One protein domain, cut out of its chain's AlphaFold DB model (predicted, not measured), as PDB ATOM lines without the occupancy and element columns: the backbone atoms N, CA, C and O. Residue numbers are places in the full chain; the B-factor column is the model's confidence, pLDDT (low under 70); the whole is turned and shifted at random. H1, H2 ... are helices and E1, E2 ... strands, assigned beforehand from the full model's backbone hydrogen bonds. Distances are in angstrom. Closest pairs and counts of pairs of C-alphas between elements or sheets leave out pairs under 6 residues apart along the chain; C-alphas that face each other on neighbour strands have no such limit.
ATOM      1  N   GLU A  13     239.136 152.236 107.743       93.81
ATOM      2  CA  GLU A  13     239.726 152.733 108.987       93.81
ATOM      3  C   GLU A  13     238.729 153.611 109.750       93.81
ATOM      4  O   GLU A  13     238.487 153.394 110.936       93.81
ATOM      5  N   PHE A  14     238.072 154.534 109.046       91.88
ATOM      6  CA  PHE A  14     237.018 155.365 109.609       91.88
ATOM      7  C   PHE A  14     235.824 154.529 110.079       91.88
ATOM      8  O   PHE A  14     235.307 154.755 111.172       91.88
ATOM      9  N   ASN A  15     235.393 153.551 109.276       90.38
ATOM     10  CA  ASN A  15     234.266 152.693 109.634       90.38
ATOM     11  C   ASN A  15     234.520 151.890 110.919       90.38
ATOM     12  O   ASN A  15     233.630 151.799 111.764       90.38
ATOM     13  N   ASP A  16     235.718 151.315 111.053       91.44
ATOM     14  CA  ASP A  16     236.099 150.496 112.205       91.44
ATOM     15  C   ASP A  16     236.191 151.356 113.482       91.44
ATOM     16  O   ASP A  16     235.754 150.926 114.550       91.44
ATOM     17  N   LEU A  17     236.699 152.591 113.373       93.25
ATOM     18  CA  LEU A  17     236.725 153.557 114.479       93.25
ATOM     19  C   LEU A  17     235.319 153.995 114.906       93.25
ATOM     20  O   LEU A  17     235.033 154.047 116.100       93.25
ATOM     21  N   GLU A  18     234.434 154.294 113.953       90.50
ATOM     22  CA  GLU A  18     233.051 154.677 114.256       90.50
ATOM     23  C   GLU A  18     232.312 153.557 115.004       90.50
ATOM     24  O   GLU A  18     231.620 153.833 115.982       90.50
ATOM     25  N   GLU A  19     232.491 152.298 114.591       88.94
ATOM     26  CA  GLU A  19     231.858 151.151 115.255       88.94
ATOM     27  C   GLU A  19     232.346 150.987 116.703       88.94
ATOM     28  O   GLU A  19     231.539 150.813 117.614       88.94
ATOM     29  N   GLN A  20     233.656 151.136 116.938       91.25
ATOM     30  CA  GLN A  20     234.231 151.081 118.286       91.25
ATOM     31  C   GLN A  20     233.674 152.174 119.203       91.25
ATOM     32  O   GLN A  20     233.428 151.926 120.383       91.25
ATOM     33  N   GLU A  21     233.494 153.392 118.693       92.06
ATOM     34  CA  GLU A  21     232.934 154.491 119.483       92.06
ATOM     35  C   GLU A  21     231.429 154.313 119.737       92.06
ATOM     36  O   GLU A  21     230.959 154.640 120.829       92.06
ATOM     37  N   LEU A  22     230.677 153.741 118.788       89.12
ATOM     38  CA  LEU A  22     229.266 153.386 118.984       89.12
ATOM     39  C   LEU A  22     229.090 152.342 120.095       89.12
ATOM     40  O   LEU A  22     228.232 152.518 120.963       89.12
ATOM     41  N   GLU A  23     229.929 151.303 120.102       88.44
ATOM     42  CA  GLU A  23     229.939 150.277 121.151       88.44
ATOM     43  C   GLU A  23     230.298 150.867 122.522       88.44
ATOM     44  O   GLU A  23     229.600 150.618 123.505       88.44
ATOM     45  N   LYS A  24     231.348 151.700 122.600       92.75
ATOM     46  CA  LYS A  24     231.751 152.374 123.852       92.75
ATOM     47  C   LYS A  24     230.659 153.277 124.417       92.75
ATOM     48  O   LYS A  24     230.553 153.416 125.633       92.75
ATOM     49  N   ALA A  25     229.886 153.916 123.543       91.81
ATOM     50  CA  ALA A  25     228.807 154.815 123.925       91.81
ATOM     51  C   ALA A  25     227.497 154.089 124.287       91.81
ATOM     52  O   ALA A  25     226.533 154.769 124.643       91.81
ATOM     53  N   ASP A  26     227.445 152.752 124.186       89.56
ATOM     54  CA  ASP A  26     226.229 151.936 124.341       89.56
ATOM     55  C   ASP A  26     225.072 152.448 123.458       89.56
ATOM     56  O   ASP A  26     223.899 152.495 123.841       89.56
ATOM     57  N   PHE A  27     225.417 152.918 122.252       85.56
ATOM     58  CA  PHE A  27     224.443 153.491 121.336       85.56
ATOM     59  C   PHE A  27     223.839 152.398 120.458       85.56
ATOM     60  O   PHE A  27     224.523 151.749 119.672       85.56
ATOM     61  N   ASN A  28     222.522 152.213 120.551       81.44
ATOM     62  CA  ASN A  28     221.837 151.169 119.799       81.44
ATOM     63  C   ASN A  28     221.712 151.554 118.311       81.44
ATOM     64  O   ASN A  28     220.842 152.344 117.928       81.44
ATOM     65  N   ALA A  29     222.594 151.002 117.478       81.56
ATOM     66  CA  ALA A  29     222.630 151.197 116.032       81.56
ATOM     67  C   ALA A  29     222.346 149.883 115.283       81.56
ATOM     68  O   ALA A  29     222.613 148.786 115.771       81.56
ATOM     69  N   LYS A  30     221.784 149.983 114.073       82.75
ATOM     70  CA  LYS A  30     221.642 148.815 113.191       82.75
ATOM     71  C   LYS A  30     223.012 148.422 112.640       82.75
ATOM     72  O   LYS A  30     223.794 149.306 112.299       82.75
ATOM     73  N   LEU A  31     223.231 147.119 112.456       83.31
ATOM     74  CA  LEU A  31     224.413 146.607 111.764       83.31
ATOM     75  C   LEU A  31     224.549 147.254 110.383       83.31
ATOM     76  O   LEU A  31     223.583 147.326 109.618       83.31
ATOM     77  N   LYS A  32     225.763 147.705 110.069       86.81
ATOM     78  CA  LYS A  32     226.096 148.265 108.762       86.81
ATOM     79  C   LYS A  32     226.120 147.159 107.711       86.81
ATOM     80  O   LYS A  32     226.775 146.131 107.875       86.81
ATOM     81  N   GLU A  33     225.440 147.392 106.597       88.31
ATOM     82  CA  GLU A  33     225.496 146.523 105.424       88.31
ATOM     83  C   GLU A  33     226.488 147.093 104.407       88.31
ATOM     84  O   GLU A  33     226.444 148.277 104.071       88.31
ATOM     85  N   THR A  34     227.372 146.245 103.879       89.12
ATOM     86  CA  THR A  34     228.306 146.648 102.820       89.12
ATOM     87  C   THR A  34     227.765 146.236 101.458       89.12
ATOM     88  O   THR A  34     227.482 145.060 101.217       89.12
ATOM     89  N   LEU A  35     227.667 147.207 100.547       91.31
ATOM     90  CA  LEU A  35     227.312 146.958  99.154       91.31
ATOM     91  C   LEU A  35     228.505 146.338  98.411       91.31
ATOM     92  O   LEU A  35     229.506 147.010  98.141       91.31
ATOM     93  N   THR A  36     228.379 145.070  98.029       91.25
ATOM     94  CA  THR A  36     229.380 144.349  97.229       91.25
ATOM     95  C   THR A  36     228.766 143.855  95.919       91.25
ATOM     96  O   THR A  36     227.591 144.081  95.639       91.25
ATOM     97  N   VAL A  37     229.572 143.225  95.059       91.75
ATOM     98  CA  VAL A  37     229.060 142.618  93.814       91.75
ATOM     99  C   VAL A  37     228.145 141.419  94.115       91.75
ATOM    100  O   VAL A  37     227.231 141.123  93.346       91.75
ATOM    101  N   GLU A  38     228.373 140.756  95.247       92.62
ATOM    102  CA  GLU A  38     227.650 139.562  95.698       92.62
ATOM    103  C   GLU A  38     226.477 139.908  96.623       92.62
ATOM    104  O   GLU A  38     225.482 139.189  96.641       92.62
ATOM    105  N   ASN A  39     226.579 141.018  97.363       91.06
ATOM    106  CA  ASN A  39     225.599 141.433  98.355       91.06
ATOM    107  C   ASN A  39     224.856 142.706  97.928       91.06
ATOM    108  O   ASN A  39     225.457 143.773  97.781       91.06
ATOM    109  N   GLU A  40     223.539 142.587  97.762       92.00
ATOM    110  CA  GLU A  40     222.633 143.709  97.506       92.00
ATOM    111  C   GLU A  40     222.170 144.333  98.826       92.00
ATOM    112  O   GLU A  40     221.940 143.626  99.800       92.00
ATOM    113  N   VAL A  41     221.980 145.653  98.843       90.62
ATOM    114  CA  VAL A  41     221.575 146.396 100.050       90.62
ATOM    115  C   VAL A  41     220.246 147.099  99.803       90.62
ATOM    116  O   VAL A  41     219.990 147.601  98.706       90.62
ATOM    117  N   THR A  42     219.376 147.152 100.812       87.44
ATOM    118  CA  THR A  42     218.129 147.928 100.724       87.44
ATOM    119  C   THR A  42     218.362 149.353 101.222       87.44
ATOM    120  O   THR A  42     218.880 149.551 102.312       87.44
ATOM    121  N   PHE A  43     217.936 150.355 100.454       84.69
ATOM    122  CA  PHE A  43     218.011 151.762 100.848       84.69
ATOM    123  C   PHE A  43     216.744 152.504 100.437       84.69
ATOM    124  O   PHE A  43     216.412 152.536  99.250       84.69
ATOM    125  N   ASN A  44     216.028 153.106 101.395       80.81
ATOM    126  CA  ASN A  44     214.826 153.907 101.130       80.81
ATOM    127  C   ASN A  44     213.799 153.189 100.233       80.81
ATOM    128  O   ASN A  44     213.212 153.770  99.319       80.81
ATOM    129  N   ARG A  45     213.568 151.893 100.500       78.50
ATOM    130  CA  ARG A  45     212.684 150.998  99.715       78.50
ATOM    131  C   ARG A  45     213.152 150.738  98.272       78.50
ATOM    132  O   ARG A  45     212.388 150.202  97.468       78.50
ATOM    133  N   GLY A  46     214.385 151.097  97.940       83.44
ATOM    134  CA  GLY A  46     215.098 150.644  96.754       83.44
ATOM    135  C   GLY A  46     216.065 149.510  97.080       83.44
ATOM    136  O   GLY A  46     216.463 149.330  98.229       83.44
ATOM    137  N   THR A  47     216.444 148.752  96.062       88.62
ATOM    138  CA  THR A  47     217.475 147.718  96.120       88.62
ATOM    139  C   THR A  47     218.684 148.201  95.334       88.62
ATOM    140  O   THR A  47     218.579 148.480  94.138       88.62
ATOM    141  N   LEU A  48     219.820 148.317  96.013       90.75
ATOM    142  CA  LEU A  48     221.108 148.664  95.438       90.75
ATOM    143  C   LEU A  48     221.881 147.390  95.111       90.75
ATOM    144  O   LEU A  48     222.066 146.532  95.970       90.75
ATOM    145  N   LYS A  49     222.378 147.305  93.880       91.19
ATOM    146  CA  LYS A  49     223.261 146.237  93.413       91.19
ATOM    147  C   LYS A  49     224.500 146.844  92.779       91.19
ATOM    148  O   LYS A  49     224.384 147.621  91.829       91.19
ATOM    149  N   LYS A  50     225.684 146.458  93.249       91.56
ATOM    150  CA  LYS A  50     226.933 146.770  92.555       91.56
ATOM    151  C   LYS A  50     227.143 145.754  91.437       91.56
ATOM    152  O   LYS A  50     227.042 144.550  91.645       91.56
ATOM    153  N   LEU A  51     227.402 146.238  90.233       90.06
ATOM    154  CA  LEU A  51     227.715 145.406  89.079       90.06
ATOM    155  C   LEU A  51     229.233 145.202  88.981       90.06
ATOM    156  O   LEU A  51     230.016 146.025  89.455       90.06
ATOM    157  N   ALA A  52     229.657 144.117  88.329       89.94
ATOM    158  CA  ALA A  52     231.076 143.775  88.175       89.94
ATOM    159  C   ALA A  52     231.890 144.856  87.436       89.94
ATOM    160  O   ALA A  52     233.084 144.999  87.665       89.94
ATOM    161  N   ASN A  53     231.236 145.659  86.593       88.50
ATOM    162  CA  ASN A  53     231.843 146.804  85.910       88.50
ATOM    163  C   ASN A  53     232.001 148.053  86.808       88.50
ATOM    164  O   ASN A  53     232.319 149.125  86.303       88.50
ATOM    165  N   GLY A  54     231.713 147.950  88.109       84.31
ATOM    166  CA  GLY A  54     231.811 149.043  89.077       84.31
ATOM    167  C   GLY A  54     230.585 149.957  89.158       84.31
ATOM    168  O   GLY A  54     230.496 150.753  90.091       84.31
ATOM    169  N   SER A  55     229.617 149.839  88.243       85.56
ATOM    170  CA  SER A  55     228.388 150.641  88.293       85.56
ATOM    171  C   SER A  55     227.430 150.175  89.393       85.56
ATOM    172  O   SER A  55     227.434 149.011  89.797       85.56
ATOM    173  N   ILE A  56     226.591 151.090  89.880       87.69
ATOM    174  CA  ILE A  56     225.569 150.807  90.892       87.69
ATOM    175  C   ILE A  56     224.194 150.898  90.239       87.69
ATOM    176  O   ILE A  56     223.843 151.900  89.617       87.69
ATOM    177  N   LEU A  57     223.407 149.842  90.401       86.88
ATOM    178  CA  LEU A  57     222.028 149.765  89.957       86.88
ATOM    179  C   LEU A  57     221.097 149.955  91.154       86.88
ATOM    180  O   LEU A  57     221.162 149.188  92.109       86.88
ATOM    181  N   LEU A  58     220.212 150.947  91.080       86.75
ATOM    182  CA  LEU A  58     219.165 151.194  92.071       86.75
ATOM    183  C   LEU A  58     217.810 150.782  91.501       86.75
ATOM    184  O   LEU A  58     217.256 151.511  90.690       86.75
ATOM    185  N   LYS A  59     217.240 149.660  91.936       84.62
ATOM    186  CA  LYS A  59     215.887 149.239  91.536       84.62
ATOM    187  C   LYS A  59     214.855 149.617  92.579       84.62
ATOM    188  O   LYS A  59     215.140 149.616  93.772       84.62
ATOM    189  N   GLN A  60     213.629 149.886  92.148       80.25
ATOM    190  CA  GLN A  60     212.521 150.042  93.082       80.25
ATOM    191  C   GLN A  60     212.065 148.667  93.583       80.25
ATOM    192  O   GLN A  60     211.691 147.809  92.786       80.25
TER     193      GLN A  60
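This is residues 13 to 60 of the 237 residues of an uncharacterized protein of Marssonina brunnea f. sp. multigermtubi (strain MB_m1) (UniProt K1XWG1). What shape does the printed part make? Helix H1 lies at one end and a small sheet of three strands, E1, E2 and E3, at the other, with no packing between them; from the end of H1 the long link of residues 25 to 40 folds back and runs to the sheet. What sticks out, and what is the outline? Residues 20 to 26, of which 20 to 24 belong to H1, stand free, and the C-alphas span 37 by 24 by 13 A, only just flat. What is it made of? The printed part has 48 residues with one named helix and three named strands, in the order H1, E1, E2, E3; the sheet, in the order E1, E2, E3, is antiparallel throughout, and the class is mixed, helices and strands. The whole is loose, with a radius of gyration of the C-alphas of 13.8 A.

How does H1, residues 13 to 24, stand to the sheet? It is not on the sheet, with 0 pairs of C-alphas within 10 A, and it is apart from E2, residues 46 to 50, and from E3, residues 56 to 60. In H1 every O i to N i+4 pair is within hydrogen-bond range. How does E1, residues 41 to 43, pair with E2? They form a hairpin, antiparallel at 140 degrees between their directions; the C-alphas of Thr 42 and Thr 47 face each other at 4.7 A, and N 41 and O 48 are within hydrogen-bond range at 3.0 A. How does E3 join? E2 and E3 form a hairpin too, antiparallel at 158 degrees; the C-alphas of Leu 48 and Leu 58 face each other at 4.6 A, and N 49 and O 57 are within hydrogen-bond range at 2.9 A. The three strands make a meander, each strand the antiparallel neighbour of the one before, with E1 and E3 as edge strands.

Where does H1 run? Its residues 13 to 24 cover 16.9 A, from C-alpha 13 at (239.726, 152.733, 108.987) to C-alpha 24 at (231.751, 152.374, 123.852). Where are the strands? E1, residues 41 to 43, covers 6.5 A, E2, residues 46 to 50, covers 13.1 A, and E3, residues 56 to 60, covers 13.3 A and ends with C-alpha 60 at (212.521, 150.042, 93.082).

How large is it? The two C-alphas farthest apart are those of Asp 26 and Asn 53, at 39.2 A. Is it cut, and which links are long? The printed part, residues 13 to 60, has no cut; the link from H1 to E1, 16 residues, is long, and those from E1 to E2 and from E2 to E3 are tight. Where is confidence low? The mean pLDDT of the printed part is 88.3, and no printed residue is under 70.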